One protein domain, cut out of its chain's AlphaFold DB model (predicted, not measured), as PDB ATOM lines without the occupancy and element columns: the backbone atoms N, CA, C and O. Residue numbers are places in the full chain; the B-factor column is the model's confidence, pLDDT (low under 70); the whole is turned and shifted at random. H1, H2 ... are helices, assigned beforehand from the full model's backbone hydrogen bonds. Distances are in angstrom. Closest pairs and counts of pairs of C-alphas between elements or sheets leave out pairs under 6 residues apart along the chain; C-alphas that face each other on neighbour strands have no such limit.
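Overview. This is residues 485 to 548 of the 824 residues of a protein of Haloechinothrix alba (UniProt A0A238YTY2). One long helix, H1, sticks out as a bare arm at residues 485 to 496, and its last part is built into a small head with three shorter helices. In that head H3 folds back along residues 500 to 507 of H1, H4 sits on another side of the end of H1, and the short H2 makes the turn beyond it. The printed part has 64 residues with four named helices, in the order H1, H2, H3, H4, and no named strand; the class is all helix. The whole is only just loose, close to compact, with a radius of gyration of the C-alphas of 13.3 A, and it is elongated, spanning 44 by 23 by 16 A.

Arrangement. H1, residues 485 to 507, is the longest helix. H3, residues 518 to 530, touches H1 with residues 524 to 527 alone, against residues 500 to 507 of H1. Their closest C-alphas, those of Gln 507 and Val 524, are 6.5 A apart. The two helices run opposite ways at a shallow tilt of 24 degrees. H4, residues 538 to 546, is close to H1 but not clearly touching, the closest C-alphas being those of Glu 505 and Met 540 at 7.3 A. H1 and H4 run the same way at a steep tilt of 51 degrees. H2, residues 510 to 514, is close to H1 but not clearly touching, with the C-alphas of Gln 507 and Leu 513 closest at 7.9 A. H2 is also close to H4 but not clearly touching, with the C-alphas of Pro 510 and Arg 543 closest at 7.5 A. H2 and H3 are near each other, with 5 pairs of C-alphas within 10 A, the closest at 8.1 A. H3 and H4 are apart. In H1, H2 and H4 every O i to N i+4 pair is within hydrogen-bond range; in H3 it is 8 of 9.

Along the chain. H1 measures 32.9 A from C-alpha 485 at (11.076, -15.026, -27.550) to C-alpha 507 at (-20.111, -7.320, -20.551). H3 measures 19.2 A from Asp 518 to Val 530, and H4 measures 12.6 A from His 538 to Arg 546, with C-alpha 546 at (-22.681, 5.332, -13.767). H2, Pro 510 to Ala 514, measures 6.1 A.

Size, cuts and confidence. The two C-alphas farthest apart, those of Arg 485 and Thr 515, are 44.5 A apart. Without residues 485 to 496, which stand free, the body has 52 residues and spans 27 by 19 by 16 A, with a radius of gyration of 10.2 A. The links from H1 to H2 and from H2 to H3 are tight, and the link from H3 to H4 is short, with 7 residues. The printed part has no cut. The mean pLDDT of the printed part of this model is 92.4, and residue 485 is under 70.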
ATOM      1  N   ARG A 485      11.926 -14.889 -28.743       67.19
ATOM      2  CA  ARG A 485      11.076 -15.026 -27.550       67.19
ATOM      3  C   ARG A 485      10.315 -13.739 -27.229       67.19
ATOM      4  O   ARG A 485       9.161 -13.830 -26.822       67.19
ATOM      5  N   ILE A 486      10.931 -12.572 -27.407       73.06
ATOM      6  CA  ILE A 486      10.299 -11.264 -27.189       73.06
ATOM      7  C   ILE A 486       9.163 -11.050 -28.194       73.06
ATOM      8  O   ILE A 486       8.053 -10.731 -27.772       73.06
ATOM      9  N   ASP A 487       9.379 -11.330 -29.481       70.44
ATOM     10  CA  ASP A 487       8.332 -11.194 -30.507       70.44
ATOM     11  C   ASP A 487       7.133 -12.110 -30.230       70.44
ATOM     12  O   ASP A 487       5.974 -11.695 -30.310       70.44
ATOM     13  N   ALA A 488       7.394 -13.350 -29.804       71.69
ATOM     14  CA  ALA A 488       6.343 -14.276 -29.392       71.69
ATOM     15  C   ALA A 488       5.561 -13.771 -28.163       71.69
ATOM     16  O   ALA A 488       4.337 -13.936 -28.088       71.69
ATOM     17  N   VAL A 489       6.243 -13.136 -27.205       80.75
ATOM     18  CA  VAL A 489       5.604 -12.485 -26.052       80.75
ATOM     19  C   VAL A 489       4.746 -11.299 -26.507       80.75
ATOM     20  O   VAL A 489       3.606 -11.189 -26.053       80.75
ATOM     21  N   HIS A 490       5.227 -10.465 -27.435       77.06
ATOM     22  CA  HIS A 490       4.457  -9.352 -28.003       77.06
ATOM     23  C   HIS A 490       3.186  -9.834 -28.705       77.06
ATOM     24  O   HIS A 490       2.094  -9.391 -28.348       77.06
ATOM     25  N   ALA A 491       3.297 -10.804 -29.615       77.31
ATOM     26  CA  ALA A 491       2.145 -11.359 -30.324       77.31
ATOM     27  C   ALA A 491       1.114 -11.985 -29.366       77.31
ATOM     28  O   ALA A 491      -0.100 -11.851 -29.549       77.31
ATOM     29  N   THR A 492       1.587 -12.649 -28.306       88.00
ATOM     30  CA  THR A 492       0.715 -13.210 -27.265       88.00
ATOM     31  C   THR A 492      -0.008 -12.108 -26.492       88.00
ATOM     32  O   THR A 492      -1.215 -12.209 -26.269       88.00
ATOM     33  N   ARG A 493       0.703 -11.038 -26.117       91.38
ATOM     34  CA  ARG A 493       0.133  -9.884 -25.413       91.38
ATOM     35  C   ARG A 493      -0.935  -9.181 -26.248       91.38
ATOM     36  O   ARG A 493      -2.028  -8.966 -25.741       91.38
ATOM     37  N   GLU A 494      -0.663  -8.892 -27.519       89.69
ATOM     38  CA  GLU A 494      -1.636  -8.254 -28.418       89.69
ATOM     39  C   GLU A 494      -2.919  -9.076 -28.561       89.69
ATOM     40  O   GLU A 494      -4.025  -8.535 -28.565       89.69
ATOM     41  N   ARG A 495      -2.791 -10.405 -28.646       90.31
ATOM     42  CA  ARG A 495      -3.947 -11.303 -28.692       90.31
ATOM     43  C   ARG A 495      -4.778 -11.227 -27.410       90.31
ATOM     44  O   ARG A 495      -6.001 -11.189 -27.506       90.31
ATOM     45  N   LEU A 496      -4.135 -11.237 -26.243       93.62
ATOM     46  CA  LEU A 496      -4.822 -11.127 -24.954       93.62
ATOM     47  C   LEU A 496      -5.500  -9.763 -24.799       93.62
ATOM     48  O   LEU A 496      -6.671  -9.720 -24.440       93.62
ATOM     49  N   ASP A 497      -4.807  -8.677 -25.154       93.00
ATOM     50  CA  ASP A 497      -5.350  -7.319 -25.095       93.00
ATOM     51  C   ASP A 497      -6.637  -7.196 -25.936       93.00
ATOM     52  O   ASP A 497      -7.634  -6.663 -25.449       93.00
ATOM     53  N   ARG A 498      -6.662  -7.749 -27.161       94.44
ATOM     54  CA  ARG A 498      -7.877  -7.766 -28.002       94.44
ATOM     55  C   ARG A 498      -9.036  -8.524 -27.353       94.44
ATOM     56  O   ARG A 498     -10.140  -7.996 -27.292       94.44
ATOM     57  N   LEU A 499      -8.779  -9.729 -26.837       95.56
ATOM     58  CA  LEU A 499      -9.812 -10.550 -26.192       95.56
ATOM     59  C   LEU A 499     -10.398  -9.862 -24.953       95.56
ATOM     60  O   LEU A 499     -11.603  -9.935 -24.722       95.56
ATOM     61  N   THR A 500      -9.566  -9.171 -24.169       95.44
ATOM     62  CA  THR A 500     -10.025  -8.401 -23.007       95.44
ATOM     63  C   THR A 500     -10.936  -7.245 -23.421       95.44
ATOM     64  O   THR A 500     -11.979  -7.054 -22.799       95.44
ATOM     65  N   VAL A 501     -10.587  -6.503 -24.481       96.25
ATOM     66  CA  VAL A 501     -11.416  -5.398 -25.000       96.25
ATOM     67  C   VAL A 501     -12.769  -5.903 -25.503       96.25
ATOM     68  O   VAL A 501     -13.798  -5.377 -25.083       96.25
ATOM     69  N   GLU A 502     -12.784  -6.941 -26.343       96.81
ATOM     70  CA  GLU A 502     -14.019  -7.534 -26.885       96.81
ATOM     71  C   GLU A 502     -14.957  -8.006 -25.763       96.81
ATOM     72  O   GLU A 502     -16.167  -7.759 -25.783       96.81
ATOM     73  N   GLU A 503     -14.395  -8.645 -24.736       97.75
ATOM     74  CA  GLU A 503     -15.170  -9.119 -23.597       97.75
ATOM     75  C   GLU A 503     -15.705  -7.960 -22.740       97.75
ATOM     76  O   GLU A 503     -16.855  -8.002 -22.303       97.75
ATOM     77  N   LEU A 504     -14.932  -6.886 -22.540       97.44
ATOM     78  CA  LEU A 504     -15.402  -5.683 -21.842       97.44
ATOM     79  C   LEU A 504     -16.549  -4.999 -22.588       97.44
ATOM     80  O   LEU A 504     -17.520  -4.585 -21.952       97.44
ATOM     81  N   GLU A 505     -16.473  -4.890 -23.917       96.94
ATOM     82  CA  GLU A 505     -17.543  -4.298 -24.731       96.94
ATOM     83  C   GLU A 505     -18.855  -5.051 -24.557       96.94
ATOM     84  O   GLU A 505     -19.903  -4.432 -24.343       96.94
ATOM     85  N   ARG A 506     -18.768  -6.383 -24.582       97.00
ATOM     86  CA  ARG A 506     -19.899  -7.284 -24.387       97.00
ATOM     87  C   ARG A 506     -20.477  -7.167 -22.980       97.00
ATOM     88  O   ARG A 506     -21.674  -6.962 -22.826       97.00
ATOM     89  N   GLN A 507     -19.646  -7.272 -21.944       97.19
ATOM     90  CA  GLN A 507     -20.111  -7.320 -20.551       97.19
ATOM     91  C   GLN A 507     -20.611  -5.964 -20.026       97.19
ATOM     92  O   GLN A 507     -21.450  -5.922 -19.121       97.19
ATOM     93  N   LEU A 508     -20.122  -4.858 -20.598       96.62
ATOM     94  CA  LEU A 508     -20.530  -3.495 -20.258       96.62
ATOM     95  C   LEU A 508     -21.616  -2.947 -21.196       96.62
ATOM     96  O   LEU A 508     -21.779  -1.728 -21.285       96.62
ATOM     97  N   GLU A 509     -22.356  -3.780 -21.931       96.06
ATOM     98  CA  GLU A 509     -23.474  -3.305 -22.750       96.06
ATOM     99  C   GLU A 509     -24.563  -2.654 -21.862       96.06
ATOM    100  O   GLU A 509     -24.959  -3.242 -20.851       96.06
ATOM    101  N   PRO A 510     -25.100  -1.461 -22.205       95.31
ATOM    102  CA  PRO A 510     -26.064  -0.759 -21.353       95.31
ATOM    103  C   PRO A 510     -27.305  -1.583 -20.996       95.31
ATOM    104  O   PRO A 510     -27.798  -1.482 -19.875       95.31
ATOM    105  N   ARG A 511     -27.793  -2.413 -21.930       94.25
ATOM    106  CA  ARG A 511     -28.945  -3.297 -21.708       94.25
ATOM    107  C   ARG A 511     -28.654  -4.345 -20.638       94.25
ATOM    108  O   ARG A 511     -29.484  -4.541 -19.761       94.25
ATOM    109  N   LEU A 512     -27.468  -4.954 -20.683       93.81
ATOM    110  CA  LEU A 512     -27.045  -5.953 -19.703       93.81
ATOM    111  C   LEU A 512     -26.820  -5.327 -18.327       93.81
ATOM    112  O   LEU A 512     -27.265  -5.888 -17.336       93.81
ATOM    113  N   LEU A 513     -26.199  -4.144 -18.257       93.56
ATOM    114  CA  LEU A 513     -25.968  -3.448 -16.984       93.56
ATOM    115  C   LEU A 513     -27.265  -2.975 -16.310       93.56
ATOM    116  O   LEU A 513     -27.362  -3.020 -15.084       93.56
ATOM    117  N   ALA A 514     -28.266  -2.557 -17.093       92.75
ATOM    118  CA  ALA A 514     -29.559  -2.110 -16.570       92.75
ATOM    119  C   ALA A 514     -30.347  -3.236 -15.878       92.75
ATOM    120  O   ALA A 514     -31.087  -2.972 -14.935       92.75
ATOM    121  N   THR A 515     -30.169  -4.482 -16.324       94.19
ATOM    122  CA  THR A 515     -30.832  -5.671 -15.764       94.19
ATOM    123  C   THR A 515     -29.857  -6.614 -15.051       94.19
ATOM    124  O   THR A 515     -30.191  -7.775 -14.835       94.19
ATOM    125  N   ALA A 516     -28.642  -6.152 -14.735       92.56
ATOM    126  CA  ALA A 516     -27.581  -6.992 -14.189       92.56
ATOM    127  C   ALA A 516     -27.895  -7.440 -12.758       92.56
ATOM    128  O   ALA A 516     -27.985  -6.605 -11.850       92.56
ATOM    129  N   ASP A 517     -27.971  -8.756 -12.570       95.19
ATOM    130  CA  ASP A 517     -27.972  -9.400 -11.262       95.19
ATOM    131  C   ASP A 517     -26.575  -9.381 -10.610       95.19
ATOM    132  O   ASP A 517     -25.579  -8.916 -11.186       95.19
ATOM    133  N   ASP A 518     -26.497  -9.862  -9.369       94.62
ATOM    134  CA  ASP A 518     -25.249  -9.891  -8.601       94.62
ATOM    135  C   ASP A 518     -24.174 -10.769  -9.255       94.62
ATOM    136  O   ASP A 518     -22.986 -10.450  -9.178       94.62
ATOM    137  N   ASP A 519     -24.580 -11.835  -9.944       95.69
ATOM    138  CA  ASP A 519     -23.680 -12.760 -10.632       95.69
ATOM    139  C   ASP A 519     -23.036 -12.101 -11.864       95.69
ATOM    140  O   ASP A 519     -21.817 -12.160 -12.055       95.69
ATOM    141  N   HIS A 520     -23.812 -11.354 -12.656       95.62
ATOM    142  CA  HIS A 520     -23.276 -10.530 -13.740       95.62
ATOM    143  C   HIS A 520     -22.308  -9.472 -13.224       95.62
ATOM    144  O   HIS A 520     -21.205  -9.321 -13.756       95.62
ATOM    145  N   ARG A 521     -22.669  -8.773 -12.144       94.56
ATOM    146  CA  ARG A 521     -21.783  -7.777 -11.523       94.56
ATOM    147  C   ARG A 521     -20.502  -8.421 -10.992       94.56
ATOM    148  O   ARG A 521     -19.432  -7.831 -11.144       94.56
ATOM    149  N   ALA A 522     -20.572  -9.622 -10.421       94.00
ATOM    150  CA  ALA A 522     -19.400 -10.369  -9.971       94.00
ATOM    151  C   ALA A 522     -18.480 -10.758 -11.140       94.00
ATOM    152  O   ALA A 522     -17.264 -10.564 -11.046       94.00
ATOM    153  N   ARG A 523     -19.041 -11.214 -12.271       95.69
ATOM    154  CA  ARG A 523     -18.272 -11.482 -13.501       95.69
ATOM    155  C   ARG A 523     -17.575 -10.236 -14.034       95.69
ATOM    156  O   ARG A 523     -16.375 -10.291 -14.297       95.69
ATOM    157  N   VAL A 524     -18.286  -9.110 -14.135       96.31
ATOM    158  CA  VAL A 524     -17.700  -7.830 -14.575       96.31
ATOM    159  C   VAL A 524     -16.552  -7.425 -13.649       96.31
ATOM    160  O   VAL A 524     -15.469  -7.100 -14.127       96.31
ATOM    161  N   ARG A 525     -16.726  -7.520 -12.324       94.50
ATOM    162  CA  ARG A 525     -15.642  -7.238 -11.366       94.50
ATOM    163  C   ARG A 525     -14.445  -8.171 -11.551       94.50
ATOM    164  O   ARG A 525     -13.311  -7.715 -11.441       94.50
ATOM    165  N   SER A 526     -14.671  -9.454 -11.841       93.88
ATOM    166  CA  SER A 526     -13.587 -10.404 -12.125       93.88
ATOM    167  C   SER A 526     -12.824 -10.039 -13.400       93.88
ATOM    168  O   SER A 526     -11.599 -10.122 -13.415       93.88
ATOM    169  N   LEU A 527     -13.525  -9.600 -14.448       95.56
ATOM    170  CA  LEU A 527     -12.907  -9.124 -15.687       95.56
ATOM    171  C   LEU A 527     -12.097  -7.839 -15.455       95.56
ATOM    172  O   LEU A 527     -10.963  -7.723 -15.916       95.56
ATOM    173  N   LEU A 528     -12.631  -6.900 -14.668       95.12
ATOM    174  CA  LEU A 528     -11.945  -5.647 -14.333       95.12
ATOM    175  C   LEU A 528     -10.638  -5.863 -13.553       95.12
ATOM    176  O   LEU A 528      -9.745  -5.026 -13.648       95.12
ATOM    177  N   ARG A 529     -10.474  -6.983 -12.832       91.00
ATOM    178  CA  ARG A 529      -9.208  -7.322 -12.147       91.00
ATOM    179  C   ARG A 529      -8.052  -7.627 -13.101       91.00
ATOM    180  O   ARG A 529      -6.908  -7.416 -12.724       91.00
ATOM    181  N   VAL A 530      -8.339  -8.108 -14.311       92.81
ATOM    182  CA  VAL A 530      -7.325  -8.400 -15.348       92.81
ATOM    183  C   VAL A 530      -7.287  -7.342 -16.456       92.81
ATOM    184  O   VAL A 530      -6.524  -7.462 -17.409       92.81
ATOM    185  N   THR A 531      -8.131  -6.320 -16.343       94.44
ATOM    186  CA  THR A 531      -8.218  -5.200 -17.282       94.44
ATOM    187  C   THR A 531      -7.176  -4.146 -16.922       94.44
ATOM    188  O   THR A 531      -6.958  -3.890 -15.746       94.44
ATOM    189  N   GLU A 532      -6.567  -3.493 -17.907       93.81
ATOM    190  CA  GLU A 532      -5.665  -2.344 -17.763       93.81
ATOM    191  C   GLU A 532      -6.315  -1.074 -18.350       93.81
ATOM    192  O   GLU A 532      -7.198  -1.182 -19.205       93.81
ATOM    193  N   PRO A 533      -5.870   0.145 -17.979       93.88
ATOM    194  CA  PRO A 533      -6.448   1.391 -18.501       93.88
ATOM    195  C   PRO A 533      -6.529   1.468 -20.033       93.88
ATOM    196  O   PRO A 533      -7.511   1.967 -20.573       93.88
ATOM    197  N   ARG A 534      -5.536   0.916 -20.744       93.88
ATOM    198  CA  ARG A 534      -5.493   0.891 -22.219       93.88
ATOM    199  C   ARG A 534      -6.554   0.002 -22.877       93.88
ATOM    200  O   ARG A 534      -6.748   0.106 -24.082       93.88
ATOM    201  N   HIS A 535      -7.219  -0.871 -22.118       96.56
ATOM    202  CA  HIS A 535      -8.332  -1.683 -22.621       96.56
ATOM    203  C   HIS A 535      -9.679  -0.951 -22.540       96.56
ATOM    204  O   HIS A 535     -10.661  -1.428 -23.100       96.56
ATOM    205  N   LEU A 536      -9.760   0.181 -21.832       96.50
ATOM    206  CA  LEU A 536     -11.010   0.911 -21.649       96.50
ATOM    207  C   LEU A 536     -11.175   2.021 -22.686       96.50
ATOM    208  O   LEU A 536     -10.349   2.922 -22.808       96.50
ATOM    209  N   THR A 537     -12.314   2.016 -23.376       95.31
ATOM    210  CA  THR A 537     -12.753   3.168 -24.171       95.31
ATOM    211  C   THR A 537     -13.430   4.210 -23.278       95.31
ATOM    212  O   THR A 537     -13.954   3.892 -22.208       95.31
ATOM    213  N   HIS A 538     -13.520   5.463 -23.739       94.12
ATOM    214  CA  HIS A 538     -14.263   6.512 -23.023       94.12
ATOM    215  C   HIS A 538     -15.708   6.085 -22.692       94.12
ATOM    216  O   HIS A 538     -16.204   6.342 -21.594       94.12
ATOM    217  N   ALA A 539     -16.383   5.385 -23.612       96.31
ATOM    218  CA  ALA A 539     -17.736   4.888 -23.383       96.31
ATOM    219  C   ALA A 539     -17.794   3.863 -22.241       96.31
ATOM    220  O   ALA A 539     -18.719   3.923 -21.432       96.31
ATOM    221  N   MET A 540     -16.818   2.954 -22.149       97.50
ATOM    222  CA  MET A 540     -16.728   1.994 -21.046       97.50
ATOM    223  C   MET A 540     -16.508   2.697 -19.709       97.50
ATOM    224  O   MET A 540     -17.237   2.409 -18.765       97.50
ATOM    225  N   VAL A 541     -15.584   3.665 -19.638       95.94
ATOM    226  CA  VAL A 541     -15.318   4.435 -18.408       95.94
ATOM    227  C   VAL A 541     -16.596   5.100 -17.895       95.94
ATOM    228  O   VAL A 541     -16.975   4.899 -16.745       95.94
ATOM    229  N   ARG A 542     -17.350   5.783 -18.768       95.75
ATOM    230  CA  ARG A 542     -18.643   6.391 -18.395       95.75
ATOM    231  C   ARG A 542     -19.669   5.380 -17.891       95.75
ATOM    232  O   ARG A 542     -20.526   5.724 -17.079       95.75
ATOM    233  N   ARG A 543     -19.647   4.148 -18.403       96.00
ATOM    234  CA  ARG A 543     -20.548   3.085 -17.939       96.00
ATOM    235  C   ARG A 543     -20.125   2.559 -16.574       96.00
ATOM    236  O   ARG A 543     -21.007   2.348 -15.749       96.00
ATOM    237  N   LEU A 544     -18.824   2.400 -16.334       95.62
ATOM    238  CA  LEU A 544     -18.286   2.037 -15.024       95.62
ATOM    239  C   LEU A 544     -18.668   3.086 -13.969       95.62
ATOM    240  O   LEU A 544     -19.277   2.725 -12.967       95.62
ATOM    241  N   GLU A 545     -18.450   4.376 -14.259       94.44
ATOM    242  CA  GLU A 545     -18.831   5.502 -13.387       94.44
ATOM    243  C   GLU A 545     -20.324   5.477 -13.014       94.44
ATOM    244  O   GLU A 545     -20.679   5.523 -11.841       94.44
ATOM    245  N   ARG A 546     -21.221   5.351 -14.003       95.31
ATOM    246  CA  ARG A 546     -22.681   5.332 -13.767       95.31
ATOM    247  C   ARG A 546     -23.170   4.121 -12.974       95.31
ATOM    248  O   ARG A 546     -24.297   4.143 -12.493       95.31
ATOM    249  N   ASN A 547     -22.370   3.062 -12.906       94.00
ATOM    250  CA  ASN A 547     -22.714   1.825 -12.213       94.00
ATOM    251  C   ASN A 547     -21.899   1.624 -10.928       94.00
ATOM    252  O   ASN A 547     -21.912   0.513 -10.399       94.00
ATOM    253  N   ASP A 548     -21.196   2.663 -10.459       93.56
ATOM    254  CA  ASP A 548     -20.341   2.627  -9.267       93.56
ATOM    255  C   ASP A 548     -19.334   1.459  -9.296       93.56
ATOM    256  O   ASP A 548     -19.089   0.753  -8.317       93.56
TER     257      ASP A 548